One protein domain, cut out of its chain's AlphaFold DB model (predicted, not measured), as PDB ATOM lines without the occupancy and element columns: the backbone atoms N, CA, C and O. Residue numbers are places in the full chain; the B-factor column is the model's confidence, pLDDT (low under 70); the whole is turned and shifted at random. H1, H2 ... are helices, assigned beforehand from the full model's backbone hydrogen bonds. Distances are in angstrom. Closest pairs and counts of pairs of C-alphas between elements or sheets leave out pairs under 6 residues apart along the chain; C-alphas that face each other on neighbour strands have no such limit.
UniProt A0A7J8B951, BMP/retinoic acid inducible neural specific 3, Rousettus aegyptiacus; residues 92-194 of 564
ATOM      1  N   MET A  92       7.724  24.185 -14.211       86.00
ATOM      2  CA  MET A  92       9.015  24.000 -14.892       86.00
ATOM      3  C   MET A  92       9.110  24.811 -16.190       86.00
ATOM      4  O   MET A  92      10.133  25.440 -16.454       86.00
ATOM      5  N   ASP A  93       8.038  24.845 -16.988       88.50
ATOM      6  CA  ASP A  93       8.010  25.621 -18.232       88.50
ATOM      7  C   ASP A  93       8.017  27.125 -17.952       88.50
ATOM      8  O   ASP A  93       8.687  27.882 -18.655       88.50
ATOM      9  N   ILE A  94       7.293  27.564 -16.916       89.06
ATOM     10  CA  ILE A  94       7.297  28.962 -16.474       89.06
ATOM     11  C   ILE A  94       8.709  29.365 -16.040       89.06
ATOM     12  O   ILE A  94       9.223  30.357 -16.551       89.06
ATOM     13  N   GLN A  95       9.368  28.570 -15.189       90.06
ATOM     14  CA  GLN A  95      10.749  28.825 -14.757       90.06
ATOM     15  C   GLN A  95      11.720  28.885 -15.942       90.06
ATOM     16  O   GLN A  95      12.490  29.836 -16.058       90.06
ATOM     17  N   ALA A  96      11.633  27.944 -16.884       91.06
ATOM     18  CA  ALA A  96      12.479  27.955 -18.075       91.06
ATOM     19  C   ALA A  96      12.262  29.213 -18.941       91.06
ATOM     20  O   ALA A  96      13.196  29.737 -19.553       91.06
ATOM     21  N   MET A  97      11.029  29.722 -19.029       92.31
ATOM     22  CA  MET A  97      10.746  30.969 -19.746       92.31
ATOM     23  C   MET A  97      11.252  32.204 -18.986       92.31
ATOM     24  O   MET A  97      11.785  33.115 -19.623       92.31
ATOM     25  N   GLU A  98      11.144  32.224 -17.656       91.00
ATOM     26  CA  GLU A  98      11.711  33.270 -16.790       91.00
ATOM     27  C   GLU A  98      13.244  33.329 -16.924       91.00
ATOM     28  O   GLU A  98      13.800  34.395 -17.194       91.00
ATOM     29  N   GLU A  99      13.933  32.187 -16.867       92.06
ATOM     30  CA  GLU A  99      15.384  32.086 -17.092       92.06
ATOM     31  C   GLU A  99      15.792  32.573 -18.488       92.06
ATOM     32  O   GLU A  99      16.799  33.265 -18.662       92.06
ATOM     33  N   ASN A 100      14.984  32.278 -19.508       92.00
ATOM     34  CA  ASN A 100      15.227  32.790 -20.852       92.00
ATOM     35  C   ASN A 100      15.113  34.321 -20.931       92.00
ATOM     36  O   ASN A 100      15.896  34.938 -21.660       92.00
ATOM     37  N   LEU A 101      14.180  34.941 -20.199       91.75
ATOM     38  CA  LEU A 101      14.084  36.404 -20.099       91.75
ATOM     39  C   LEU A 101      15.272  37.007 -19.340       91.75
ATOM     40  O   LEU A 101      15.800  38.042 -19.760       91.75
ATOM     41  N   LEU A 102      15.734  36.347 -18.273       91.19
ATOM     42  CA  LEU A 102      16.938  36.751 -17.541       91.19
ATOM     43  C   LEU A 102      18.166  36.740 -18.457       91.19
ATOM     44  O   LEU A 102      18.841  37.761 -18.586       91.19
ATOM     45  N   ARG A 103      18.379  35.656 -19.209       92.19
ATOM     46  CA  ARG A 103      19.483  35.553 -20.176       92.19
ATOM     47  C   ARG A 103      19.413  36.617 -21.273       92.19
ATOM     48  O   ARG A 103      20.444  37.143 -21.695       92.19
ATOM     49  N   ILE A 104      18.213  36.964 -21.751       92.44
ATOM     50  CA  ILE A 104      18.049  38.080 -22.700       92.44
ATOM     51  C   ILE A 104      18.479  39.397 -22.053       92.44
ATOM     52  O   ILE A 104      19.162  40.185 -22.697       92.44
ATOM     53  N   THR A 105      18.123  39.626 -20.789       91.12
ATOM     54  CA  THR A 105      18.513  40.832 -20.046       91.12
ATOM     55  C   THR A 105      20.029  40.914 -19.844       91.12
ATOM     56  O   THR A 105      20.611  41.990 -19.989       91.12
ATOM     57  N   GLU A 106      20.695  39.796 -19.560       92.19
ATOM     58  CA  GLU A 106      22.159  39.719 -19.461       92.19
ATOM     59  C   GLU A 106      22.834  39.993 -20.807       92.19
ATOM     60  O   GLU A 106      23.716  40.846 -20.891       92.19
ATOM     61  N   THR A 107      22.356  39.353 -21.879       93.69
ATOM     62  CA  THR A 107      22.857  39.579 -23.248       93.69
ATOM     63  C   THR A 107      22.661  41.038 -23.668       93.69
ATOM     64  O   THR A 107      23.532  41.646 -24.287       93.69
ATOM     65  N   TRP A 108      21.530  41.636 -23.286       93.19
ATOM     66  CA  TRP A 108      21.237  43.045 -23.527       93.19
ATOM     67  C   TRP A 108      22.251  43.963 -22.841       93.19
ATOM     68  O   TRP A 108      22.728  44.920 -23.447       93.19
ATOM     69  N   LYS A 109      22.592  43.688 -21.574       91.56
ATOM     70  CA  LYS A 109      23.616  44.446 -20.842       91.56
ATOM     71  C   LYS A 109      24.986  44.294 -21.499       91.56
ATOM     72  O   LYS A 109      25.620  45.313 -21.744       91.56
ATOM     73  N   ALA A 110      25.378  43.067 -21.847       93.62
ATOM     74  CA  ALA A 110      26.653  42.779 -22.501       93.62
ATOM     75  C   ALA A 110      26.830  43.591 -23.793       93.62
ATOM     76  O   ALA A 110      27.783  44.348 -23.904       93.62
ATOM     77  N   TYR A 111      25.852  43.572 -24.705       94.12
ATOM     78  CA  TYR A 111      25.933  44.356 -25.946       94.12
ATOM     79  C   TYR A 111      26.040  45.870 -25.726       94.12
ATOM     80  O   TYR A 111      26.682  46.562 -26.512       94.12
ATOM     81  N   ASN A 112      25.416  46.405 -24.673       92.56
ATOM     82  CA  ASN A 112      25.558  47.822 -24.346       92.56
ATOM     83  C   ASN A 112      26.956  48.146 -23.798       92.56
ATOM     84  O   ASN A 112      27.512  49.177 -24.170       92.56
ATOM     85  N   THR A 113      27.518  47.281 -22.950       92.62
ATOM     86  CA  THR A 113      28.896  47.417 -22.455       92.62
ATOM     87  C   THR A 113      29.900  47.290 -23.602       92.62
ATOM     88  O   THR A 113      30.747  48.160 -23.760       92.62
ATOM     89  N   ASP A 114      29.733  46.302 -24.483       94.56
ATOM     90  CA  ASP A 114      30.583  46.086 -25.661       94.56
ATOM     91  C   ASP A 114      30.551  47.264 -26.648       94.56
ATOM     92  O   ASP A 114      31.484  47.469 -27.428       94.56
ATOM     93  N   PHE A 115      29.454  48.025 -26.686       94.44
ATOM     94  CA  PHE A 115      29.377  49.258 -27.466       94.44
ATOM     95  C   PHE A 115      30.161  50.390 -26.794       94.44
ATOM     96  O   PHE A 115      30.974  51.033 -27.453       94.44
ATOM     97  N   GLU A 116      29.962  50.606 -25.495       91.75
ATOM     98  CA  GLU A 116      30.641  51.648 -24.707       91.75
ATOM     99  C   GLU A 116      32.165  51.423 -24.630       91.75
ATOM    100  O   GLU A 116      32.944  52.372 -24.671       91.75
ATOM    101  N   GLU A 117      32.606  50.162 -24.599       92.44
ATOM    102  CA  GLU A 117      34.023  49.780 -24.570       92.44
ATOM    103  C   GLU A 117      34.665  49.633 -25.956       92.44
ATOM    104  O   GLU A 117      35.888  49.464 -26.038       92.44
ATOM    105  N   SER A 118      33.876  49.716 -27.032       95.50
ATOM    106  CA  SER A 118      34.378  49.565 -28.400       95.50
ATOM    107  C   SER A 118      35.410  50.629 -28.766       95.50
ATOM    108  O   SER A 118      35.361  51.776 -28.303       95.50
ATOM    109  N   ASP A 119      36.347  50.255 -29.634       94.19
ATOM    110  CA  ASP A 119      37.358  51.183 -30.127       94.19
ATOM    111  C   ASP A 119      36.712  52.329 -30.910       94.19
ATOM    112  O   ASP A 119      37.133  53.472 -30.761       94.19
ATOM    113  N   GLU A 120      35.641  52.075 -31.668       95.38
ATOM    114  CA  GLU A 120      34.895  53.110 -32.384       95.38
ATOM    115  C   GLU A 120      34.321  54.166 -31.432       95.38
ATOM    116  O   GLU A 120      34.452  55.360 -31.703       95.38
ATOM    117  N   PHE A 121      33.745  53.749 -30.297       94.12
ATOM    118  CA  PHE A 121      33.244  54.676 -29.276       94.12
ATOM    119  C   PHE A 121      34.387  55.492 -28.663       94.12
ATOM    120  O   PHE A 121      34.324  56.721 -28.603       94.12
ATOM    121  N   LYS A 122      35.483  54.833 -28.269       92.75
ATOM    122  CA  LYS A 122      36.664  55.499 -27.694       92.75
ATOM    123  C   LYS A 122      37.331  56.465 -28.680       92.75
ATOM    124  O   LYS A 122      37.771  57.542 -28.278       92.75
ATOM    125  N   PHE A 123      37.418  56.108 -29.960       93.38
ATOM    126  CA  PHE A 123      37.970  56.973 -31.004       93.38
ATOM    127  C   PHE A 123      37.068  58.167 -31.294       93.38
ATOM    128  O   PHE A 123      37.586  59.275 -31.428       93.38
ATOM    129  N   PHE A 124      35.748  57.967 -31.342       95.00
ATOM    130  CA  PHE A 124      34.791  59.061 -31.470       95.00
ATOM    131  C   PHE A 124      34.957  60.062 -30.320       95.00
ATOM    132  O   PHE A 124      35.185  61.243 -30.569       95.00
ATOM    133  N   MET A 125      34.990  59.578 -29.073       91.88
ATOM    134  CA  MET A 125      35.221  60.409 -27.884       91.88
ATOM    135  C   MET A 125      36.519  61.223 -27.962       91.88
ATOM    136  O   MET A 125      36.515  62.409 -27.649       91.88
ATOM    137  N   LYS A 126      37.626  60.624 -28.424       88.12
ATOM    138  CA  LYS A 126      38.920  61.321 -28.585       88.12
ATOM    139  C   LYS A 126      38.920  62.395 -29.677       88.12
ATOM    140  O   LYS A 126      39.776  63.274 -29.648       88.12
ATOM    141  N   ARG A 127      38.024  62.303 -30.662       87.69
ATOM    142  CA  ARG A 127      37.906  63.270 -31.768       87.69
ATOM    143  C   ARG A 127      37.007  64.455 -31.432       87.69
ATOM    144  O   ARG A 127      37.052  65.452 -32.152       87.69
ATOM    145  N   LEU A 128      36.190  64.352 -30.385       85.25
ATOM    146  CA  LEU A 128      35.325  65.446 -29.963       85.25
ATOM    147  C   LEU A 128      36.176  66.633 -29.482       85.25
ATOM    148  O   LEU A 128      37.122  66.444 -28.714       85.25
ATOM    149  N   PRO A 129      35.873  67.863 -29.929       73.00
ATOM    150  CA  PRO A 129      36.634  69.032 -29.521       73.00
ATOM    151  C   PRO A 129      36.373  69.354 -28.047       73.00
ATOM    152  O   PRO A 129      35.231  69.506 -27.623       73.00
ATOM    153  N   LEU A 130      37.453  69.500 -27.279       69.31
ATOM    154  CA  LEU A 130      37.406  69.853 -25.854       69.31
ATOM    155  C   LEU A 130      37.527  71.368 -25.606       69.31
ATOM    156  O   LEU A 130      37.494  71.816 -24.466       69.31
ATOM    157  N   SER A 131      37.694  72.169 -26.663       51.28
ATOM    158  CA  SER A 131      37.920  73.616 -26.568       51.28
ATOM    159  C   SER A 131      36.655  74.442 -26.310       51.28
ATOM    160  O   SER A 131      36.770  75.624 -25.992       51.28
ATOM    161  N   TYR A 132      35.462  73.859 -26.451       58.91
ATOM    162  CA  TYR A 132      34.173  74.526 -26.233       58.91
ATOM    163  C   TYR A 132      33.097  73.524 -25.786       58.91
ATOM    164  O   TYR A 132      33.266  72.312 -25.928       58.91
ATOM    165  N   PHE A 133      31.999  74.024 -25.213       72.06
ATOM    166  CA  PHE A 133      30.873  73.186 -24.801       72.06
ATOM    167  C   PHE A 133      30.169  72.533 -25.991       72.06
ATOM    168  O   PHE A 133      29.823  73.198 -26.968       72.06
ATOM    169  N   LEU A 134      29.885  71.239 -25.866       80.50
ATOM    170  CA  LEU A 134      29.160  70.451 -26.847       80.50
ATOM    171  C   LEU A 134      27.768  70.117 -26.318       80.50
ATOM    172  O   LEU A 134      27.575  69.216 -25.497       80.50
ATOM    173  N   ASN A 135      26.780  70.836 -26.844       84.62
ATOM    174  CA  ASN A 135      25.383  70.477 -26.651       84.62
ATOM    175  C   ASN A 135      25.052  69.163 -27.386       84.62
ATOM    176  O   ASN A 135      25.741  68.759 -28.333       84.62
ATOM    177  N   THR A 136      23.969  68.504 -26.980       90.12
ATOM    178  CA  THR A 136      23.495  67.248 -27.590       90.12
ATOM    179  C   THR A 136      23.346  67.344 -29.111       90.12
ATOM    180  O   THR A 136      23.691  66.398 -29.821       90.12
ATOM    181  N   SER A 137      22.902  68.493 -29.634       88.31
ATOM    182  CA  SER A 137      22.742  68.709 -31.080       88.31
ATOM    183  C   SER A 137      24.069  68.710 -31.852       88.31
ATOM    184  O   SER A 137      24.160  68.123 -32.930       88.31
ATOM    185  N   THR A 138      25.125  69.293 -31.280       87.38
ATOM    186  CA  THR A 138      26.461  69.356 -31.889       87.38
ATOM    187  C   THR A 138      27.123  67.988 -31.848       87.38
ATOM    188  O   THR A 138      27.697  67.551 -32.845       87.38
ATOM    189  N   ILE A 139      26.989  67.271 -30.727       91.81
ATOM    190  CA  ILE A 139      27.468  65.887 -30.608       91.81
ATOM    191  C   ILE A 139      26.763  65.005 -31.637       91.81
ATOM    192  O   ILE A 139      27.422  64.225 -32.316       91.81
ATOM    193  N   MET A 140      25.446  65.159 -31.806       92.94
ATOM    194  CA  MET A 140      24.683  64.415 -32.809       92.94
ATOM    195  C   MET A 140      25.151  64.726 -34.238       92.94
ATOM    196  O   MET A 140      25.301  63.815 -35.045       92.94
ATOM    197  N   HIS A 141      25.443  65.987 -34.557       90.62
ATOM    198  CA  HIS A 141      26.002  66.342 -35.862       90.62
ATOM    199  C   HIS A 141      27.370  65.674 -36.096       90.62
ATOM    200  O   HIS A 141      27.588  65.041 -37.129       90.62
ATOM    201  N   LEU A 142      28.284  65.755 -35.123       91.50
ATOM    202  CA  LEU A 142      29.598  65.107 -35.210       91.50
ATOM    203  C   LEU A 142      29.484  63.580 -35.295       91.50
ATOM    204  O   LEU A 142      30.227  62.959 -36.050       91.50
ATOM    205  N   TRP A 143      28.523  62.988 -34.584       94.19
ATOM    206  CA  TRP A 143      28.180  61.572 -34.693       94.19
ATOM    207  C   TRP A 143      27.825  61.221 -36.133       94.19
ATOM    208  O   TRP A 143      28.423  60.311 -36.697       94.19
ATOM    209  N   THR A 144      26.891  61.947 -36.754       92.25
ATOM    210  CA  THR A 144      26.456  61.655 -38.132       92.25
ATOM    211  C   THR A 144      27.562  61.810 -39.177       92.25
ATOM    212  O   THR A 144      27.467  61.241 -40.260       92.25
ATOM    213  N   MET A 145      28.627  62.547 -38.856       91.19
ATOM    214  CA  MET A 145      29.796  62.708 -39.722       91.19
ATOM    215  C   MET A 145      30.816  61.565 -39.569       91.19
ATOM    216  O   MET A 145      31.649  61.376 -40.457       91.19
ATOM    217  N   ASP A 146      30.770  60.786 -38.481       93.31
ATOM    218  CA  ASP A 146      31.657  59.639 -38.264       93.31
ATOM    219  C   ASP A 146      30.989  58.329 -38.714       93.31
ATOM    220  O   ASP A 146      30.227  57.684 -37.988       93.31
ATOM    221  N   SER A 147      31.317  57.900 -39.937       92.81
ATOM    222  CA  SER A 147      30.740  56.699 -40.554       92.81
ATOM    223  C   SER A 147      31.034  55.402 -39.792       92.81
ATOM    224  O   SER A 147      30.244  54.458 -39.856       92.81
ATOM    225  N   ASN A 148      32.175  55.324 -39.097       93.62
ATOM    226  CA  ASN A 148      32.554  54.125 -38.347       93.62
ATOM    227  C   ASN A 148      31.714  54.020 -37.077       93.62
ATOM    228  O   ASN A 148      31.142  52.964 -36.798       93.62
ATOM    229  N   PHE A 149      31.578  55.137 -36.359       94.62
ATOM    230  CA  PHE A 149      30.747  55.201 -35.166       94.62
ATOM    231  C   PHE A 149      29.268  54.950 -35.485       94.62
ATOM    232  O   PHE A 149      28.605  54.160 -34.805       94.62
ATOM    233  N   GLN A 150      28.765  55.530 -36.580       94.12
ATOM    234  CA  GLN A 150      27.399  55.294 -37.041       94.12
ATOM    235  C   GLN A 150      27.135  53.810 -37.340       94.12
ATOM    236  O   GLN A 150      26.168  53.249 -36.824       94.12
ATOM    237  N   ARG A 151      28.015  53.136 -38.098       94.25
ATOM    238  CA  ARG A 151      27.882  51.693 -38.376       94.25
ATOM    239  C   ARG A 151      27.859  50.853 -37.103       94.25
ATOM    240  O   ARG A 151      27.061  49.922 -37.000       94.25
ATOM    241  N   ARG A 152      28.725  51.167 -36.136       94.88
ATOM    242  CA  ARG A 152      28.783  50.451 -34.854       94.88
ATOM    243  C   ARG A 152      27.480  50.609 -34.065       94.88
ATOM    244  O   ARG A 152      26.998  49.638 -33.481       94.88
ATOM    245  N   TYR A 153      26.869  51.792 -34.088       94.38
ATOM    246  CA  TYR A 153      25.575  52.025 -33.446       94.38
ATOM    247  C   TYR A 153      24.411  51.323 -34.155       94.38
ATOM    248  O   TYR A 153      23.568  50.722 -33.492       94.38
ATOM    249  N   GLU A 154      24.377  51.328 -35.488       93.75
ATOM    250  CA  GLU A 154      23.357  50.604 -36.263       93.75
ATOM    251  C   GLU A 154      23.392  49.091 -35.979       93.75
ATOM    252  O   GLU A 154      22.348  48.444 -35.853       93.75
ATOM    253  N   GLN A 155      24.587  48.513 -35.804       94.06
ATOM    254  CA  GLN A 155      24.747  47.119 -35.373       94.06
ATOM    255  C   GLN A 155      24.146  46.868 -33.984       94.06
ATOM    256  O   GLN A 155      23.446  45.867 -33.791       94.06
ATOM    257  N   LEU A 156      24.389  47.769 -33.026       94.00
ATOM    258  CA  LEU A 156      23.785  47.690 -31.696       94.00
ATOM    259  C   LEU A 156      22.257  47.753 -31.802       94.00
ATOM    260  O   LEU A 156      21.568  46.889 -31.262       94.00
ATOM    261  N   GLU A 157      21.716  48.733 -32.525       92.88
ATOM    262  CA  GLU A 157      20.272  48.936 -32.650       92.88
ATOM    263  C   GLU A 157      19.565  47.708 -33.251       92.88
ATOM    264  O   GLU A 157      18.527  47.270 -32.744       92.88
ATOM    265  N   ASN A 158      20.149  47.102 -34.287       92.94
ATOM    266  CA  ASN A 158      19.610  45.898 -34.917       92.94
ATOM    267  C   ASN A 158      19.614  44.692 -33.966       92.94
ATOM    268  O   ASN A 158      18.601  43.996 -33.851       92.94
ATOM    269  N   SER A 159      20.708  44.481 -33.231       92.88
ATOM    270  CA  SER A 159      20.807  43.422 -32.219       92.88
ATOM    271  C   SER A 159      19.778  43.608 -31.094       92.88
ATOM    272  O   SER A 159      19.106  42.656 -30.689       92.88
ATOM    273  N   MET A 160      19.581  44.847 -30.634       91.38
ATOM    274  CA  MET A 160      18.583  45.199 -29.616       91.38
ATOM    275  C   MET A 160      17.152  44.932 -30.114       91.38
ATOM    276  O   MET A 160      16.358  44.305 -29.410       91.38
ATOM    277  N   LYS A 161      16.820  45.325 -31.352       91.19
ATOM    278  CA  LYS A 161      15.506  45.051 -31.969       91.19
ATOM    279  C   LYS A 161      15.202  43.549 -32.017       91.19
ATOM    280  O   LYS A 161      14.101  43.132 -31.657       91.19
ATOM    281  N   GLN A 162      16.177  42.723 -32.400       92.06
ATOM    282  CA  GLN A 162      16.010  41.266 -32.440       92.06
ATOM    283  C   GLN A 162      15.766  40.661 -31.050       92.06
ATOM    284  O   GLN A 162      14.856  39.842 -30.883       92.06
ATOM    285  N   LEU A 163      16.536  41.083 -30.040       92.00
ATOM    286  CA  LEU A 163      16.358  40.625 -28.660       92.00
ATOM    287  C   LEU A 163      14.993  41.026 -28.093       92.00
ATOM    288  O   LEU A 163      14.338  40.208 -27.447       92.00
ATOM    289  N   PHE A 164      14.532  42.244 -28.375       91.06
ATOM    290  CA  PHE A 164      13.234  42.731 -27.918       91.06
ATOM    291  C   PHE A 164      12.073  41.912 -28.502       91.06
ATOM    292  O   PHE A 164      11.203  41.456 -27.759       91.06
ATOM    293  N   LEU A 165      12.098  41.627 -29.811       91.94
ATOM    294  CA  LEU A 165      11.094  40.771 -30.457       91.94
ATOM    295  C   LEU A 165      11.080  39.351 -29.871       91.94
ATOM    296  O   LEU A 165      10.017  38.748 -29.708       91.94
ATOM    297  N   LYS A 166      12.253  38.805 -29.529       93.19
ATOM    298  CA  LYS A 166      12.362  37.498 -28.865       93.19
ATOM    299  C   LYS A 166      11.772  37.535 -27.453       93.19
ATOM    300  O   LYS A 166      11.012  36.634 -27.099       93.19
ATOM    301  N   ALA A 167      12.070  38.577 -26.680       92.44
ATOM    302  CA  ALA A 167      11.535  38.763 -25.335       92.44
ATOM    303  C   ALA A 167      10.007  38.900 -25.349       92.44
ATOM    304  O   ALA A 167       9.327  38.221 -24.585       92.44
ATOM    305  N   GLN A 168       9.450  39.685 -26.278       91.44
ATOM    306  CA  GLN A 168       8.000  39.807 -26.445       91.44
ATOM    307  C   GLN A 168       7.333  38.451 -26.700       91.44
ATOM    308  O   GLN A 168       6.328  38.145 -26.063       91.44
ATOM    309  N   LYS A 169       7.887  37.605 -27.579       92.81
ATOM    310  CA  LYS A 169       7.342  36.256 -27.831       92.81
ATOM    311  C   LYS A 169       7.333  35.388 -26.568       92.81
ATOM    312  O   LYS A 169       6.360  34.680 -26.324       92.81
ATOM    313  N   ILE A 170       8.391  35.461 -25.758       92.62
ATOM    314  CA  ILE A 170       8.486  34.721 -24.491       92.62
ATOM    315  C   ILE A 170       7.457  35.239 -23.482       92.62
ATOM    316  O   ILE A 170       6.775  34.436 -22.855       92.62
ATOM    317  N   VAL A 171       7.276  36.557 -23.383       91.56
ATOM    318  CA  VAL A 171       6.264  37.176 -22.514       91.56
ATOM    319  C   VAL A 171       4.849  36.727 -22.885       91.56
ATOM    320  O   VAL A 171       4.092  36.322 -22.008       91.56
ATOM    321  N   HIS A 172       4.497  36.708 -24.175       91.44
ATOM    322  CA  HIS A 172       3.193  36.192 -24.614       91.44
ATOM    323  C   HIS A 172       3.005  34.715 -24.238       91.44
ATOM    324  O   HIS A 172       1.931  34.322 -23.782       91.44
ATOM    325  N   LYS A 173       4.060  33.899 -24.372       90.44
ATOM    326  CA  LYS A 173       4.028  32.491 -23.959       90.44
ATOM    327  C   LYS A 173       3.867  32.344 -22.442       90.44
ATOM    328  O   LYS A 173       3.066  31.525 -22.007       90.44
ATOM    329  N   LEU A 174       4.553  33.165 -21.647       89.88
ATOM    330  CA  LEU A 174       4.409  33.210 -20.188       89.88
ATOM    331  C   LEU A 174       2.989  33.578 -19.761       89.88
ATOM    332  O   LEU A 174       2.428  32.898 -18.906       89.88
ATOM    333  N   PHE A 175       2.376  34.594 -20.373       88.69
ATOM    334  CA  PHE A 175       0.977  34.939 -20.103       88.69
ATOM    335  C   PHE A 175       0.026  33.789 -20.445       88.69
ATOM    336  O   PHE A 175      -0.889  33.498 -19.679       88.69
ATOM    337  N   SER A 176       0.268  33.086 -21.556       86.06
ATOM    338  CA  SER A 176      -0.529  31.913 -21.921       86.06
ATOM    339  C   SER A 176      -0.395  30.771 -20.907       86.06
ATOM    340  O   SER A 176      -1.400  30.152 -20.573       86.06
ATOM    341  N   LEU A 177       0.819  30.492 -20.419       86.06
ATOM    342  CA  LEU A 177       1.088  29.423 -19.447       86.06
ATOM    343  C   LEU A 177       0.579  29.763 -18.039       86.06
ATOM    344  O   LEU A 177       0.160  28.878 -17.304       86.06
ATOM    345  N   SER A 178       0.596  31.045 -17.668       87.94
ATOM    346  CA  SER A 178       0.218  31.520 -16.329       87.94
ATOM    347  C   SER A 178      -1.247  31.935 -16.190       87.94
ATOM    348  O   SER A 178      -1.681  32.218 -15.078       87.94
ATOM    349  N   LYS A 179      -2.039  31.924 -17.274       85.19
ATOM    350  CA  LYS A 179      -3.450  32.369 -17.301       85.19
ATOM    351  C   LYS A 179      -4.310  31.793 -16.166       85.19
ATOM    352  O   LYS A 179      -5.276  32.425 -15.748       85.19
ATOM    353  N   ARG A 180      -3.988  30.582 -15.701       82.06
ATOM    354  CA  ARG A 180      -4.730  29.830 -14.675       82.06
ATOM    355  C   ARG A 180      -3.862  29.435 -13.475       82.06
ATOM    356  O   ARG A 180      -4.275  28.601 -12.677       82.06
ATOM    357  N   CYS A 181      -2.670  30.017 -13.361       82.44
ATOM    358  CA  CYS A 181      -1.796  29.872 -12.204       82.44
ATOM    359  C   CYS A 181      -2.147  30.921 -11.146       82.44
ATOM    360  O   CYS A 181      -2.464  32.064 -11.474       82.44
ATOM    361  N   HIS A 182      -1.996  30.570  -9.870       76.50
ATOM    362  CA  HIS A 182      -1.974  31.567  -8.796       76.50
ATOM    363  C   HIS A 182      -0.644  32.334  -8.751       76.50
ATOM    364  O   HIS A 182      -0.606  33.492  -8.333       76.50
ATOM    365  N   LYS A 183       0.441  31.714  -9.233       73.62
ATOM    366  CA  LYS A 183       1.767  32.323  -9.334       73.62
ATOM    367  C   LYS A 183       1.811  33.389 -10.433       73.62
ATOM    368  O   LYS A 183       1.577  33.098 -11.605       73.62
ATOM    369  N   GLN A 184       2.177  34.612 -10.055       76.88
ATOM    370  CA  GLN A 184       2.462  35.686 -11.006       76.88
ATOM    371  C   GLN A 184       3.865  35.489 -11.602       76.88
ATOM    372  O   GLN A 184       4.827  35.404 -10.834       76.88
ATOM    373  N   PRO A 185       4.007  35.401 -12.937       79.25
ATOM    374  CA  PRO A 185       5.316  35.268 -13.563       79.25
ATOM    375  C   PRO A 185       6.126  36.559 -13.413       79.25
ATOM    376  O   PRO A 185       5.598  37.666 -13.551       79.25
ATOM    377  N   LEU A 186       7.429  36.423 -13.172       80.19
ATOM    378  CA  LEU A 186       8.348  37.555 -13.087       80.19
ATOM    379  C   LEU A 186       8.717  38.030 -14.495       80.19
ATOM    380  O   LEU A 186       9.498  37.400 -15.207       80.19
ATOM    381  N   ILE A 187       8.162  39.172 -14.905       82.94
ATOM    382  CA  ILE A 187       8.411  39.756 -16.225       82.94
ATOM    383  C   ILE A 187       9.210  41.048 -16.064       82.94
ATOM    384  O   ILE A 187       8.680  42.078 -15.658       82.94
ATOM    385  N   SER A 188      10.488  41.001 -16.438       80.25
ATOM    386  CA  SER A 188      11.346  42.180 -16.559       80.25
ATOM    387  C   SER A 188      11.858  42.273 -17.989       80.25
ATOM    388  O   SER A 188      12.670  41.456 -18.420       80.25
ATOM    389  N   LEU A 189      11.373  43.263 -18.738       82.38
ATOM    390  CA  LEU A 189      11.844  43.535 -20.093       82.38
ATOM    391  C   LEU A 189      12.974  44.568 -20.069       82.38
ATOM    392  O   LEU A 189      12.888  45.556 -19.334       82.38
ATOM    393  N   PRO A 190      14.020  44.391 -20.893       79.81
ATOM    394  CA  PRO A 190      15.062  45.392 -21.007       79.81
ATOM    395  C   PRO A 190      14.506  46.672 -21.647       79.81
ATOM    396  O   PRO A 190      13.760  46.632 -22.627       79.81
ATOM    397  N   ARG A 191      14.883  47.830 -21.095       81.88
ATOM    398  CA  ARG A 191      14.505  49.140 -21.636       81.88
ATOM    399  C   ARG A 191      15.459  49.538 -22.759       81.88
ATOM    400  O   ARG A 191      16.677  49.547 -22.569       81.88
ATOM    401  N   GLN A 192      14.905  49.914 -23.911       79.38
ATOM    402  CA  GLN A 192      15.702  50.397 -25.035       79.38
ATOM    403  C   GLN A 192      16.336  51.755 -24.737       79.38
ATOM    404  O   GLN A 192      15.655  52.702 -24.343       79.38
ATOM    405  N   ARG A 193      17.659  51.832 -24.919       84.62
ATOM    406  CA  ARG A 193      18.434  53.072 -24.833       84.62
ATOM    407  C   ARG A 193      18.309  53.810 -26.163       84.62
ATOM    408  O   ARG A 193      18.707  53.285 -27.200       84.62
ATOM    409  N   THR A 194      17.718  55.000 -26.132       87.50
ATOM    410  CA  THR A 194      17.575  55.866 -27.312       87.50
ATOM    411  C   THR A 194      18.909  56.522 -27.675       87.50
ATOM    412  O   THR A 194      19.865  56.478 -26.899       87.50
TER     413      THR A 194
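Overview. This is residues 92 to 194 of the 564 residues of the protein "BMP/retinoic acid inducible neural specific 3" of Rousettus aegyptiacus (UniProt A0A7J8B951). Two long helices, H1 and H4, lie side by side and run opposite ways, making a long two-helix rod. At one end, beside the start of H4, the short helices H2 and H3 form a small head, with H3 turning off sharply from H4; from the other end the tail of residues 179 to 194 folds back along the long pair without a named helix. The printed part has 103 residues with four named helices, H1, H2, H3 and H4 in chain order, and no named strand; its class is all helix. It is only just loose, close to extended, with a radius of gyration of the C-alphas of 18.8 A and spans of 62 by 22 by 17 A.

Along the chain. Begin with the longest helix, H4, residues 147 to 178: find C-alpha 147 at (30.740, 56.699, -40.554), and from there the helix runs 46.4 A to C-alpha 178 at (0.218, 31.520, -16.329). Next find C-alpha 92 at (9.015, 24.000, -14.892), where H1, residues 92 to 116, begins; it is 36.4 A long. H2 is residues 119 to 127, and H3 is residues 136 to 145.

Arrangement. Start from H4, the hub, which touches the three other helices. H1 and H4 touch at a shallow tilt of 12 degrees and run opposite ways; look at Leu 101 and Ala 167, whose C-alphas are their closest, 6.3 A apart. H4 touches H2 with residues 148 to 152 alone, at a steep tilt of 49 degrees, and the closest C-alphas are those of Glu 120 and Phe 149, 5.4 A apart. H3 and H4 touch only at the corner by their link, and only just, with 3 pairs of C-alphas within 8 A; here H4 takes part with residues 149 to 150 alone, and the closest C-alphas are those of Thr 144 and Gln 150, 6.5 A apart. Their lines are only just about perpendicular, at 70.1 degrees. H2 and H3 are close but not clearly touching, with the C-alphas of Phe 124 and Trp 143 closest at 7.8 A. H1 and H3 are apart. In H1, H2, H3 and H4 every O i to N i+4 pair is within hydrogen-bond range.

Size, cuts and confidence. The two C-alphas farthest apart are those of Ser 131 and Arg 180, 62.3 A. The printed part has no cut. The links from H1 to H2 and from H3 to H4 are tight, the link from H2 to H3 is short, and none is long. Look in the B-factor column for a mean pLDDT of the printed part of 88.7; it is under 70 at residues 130 to 132.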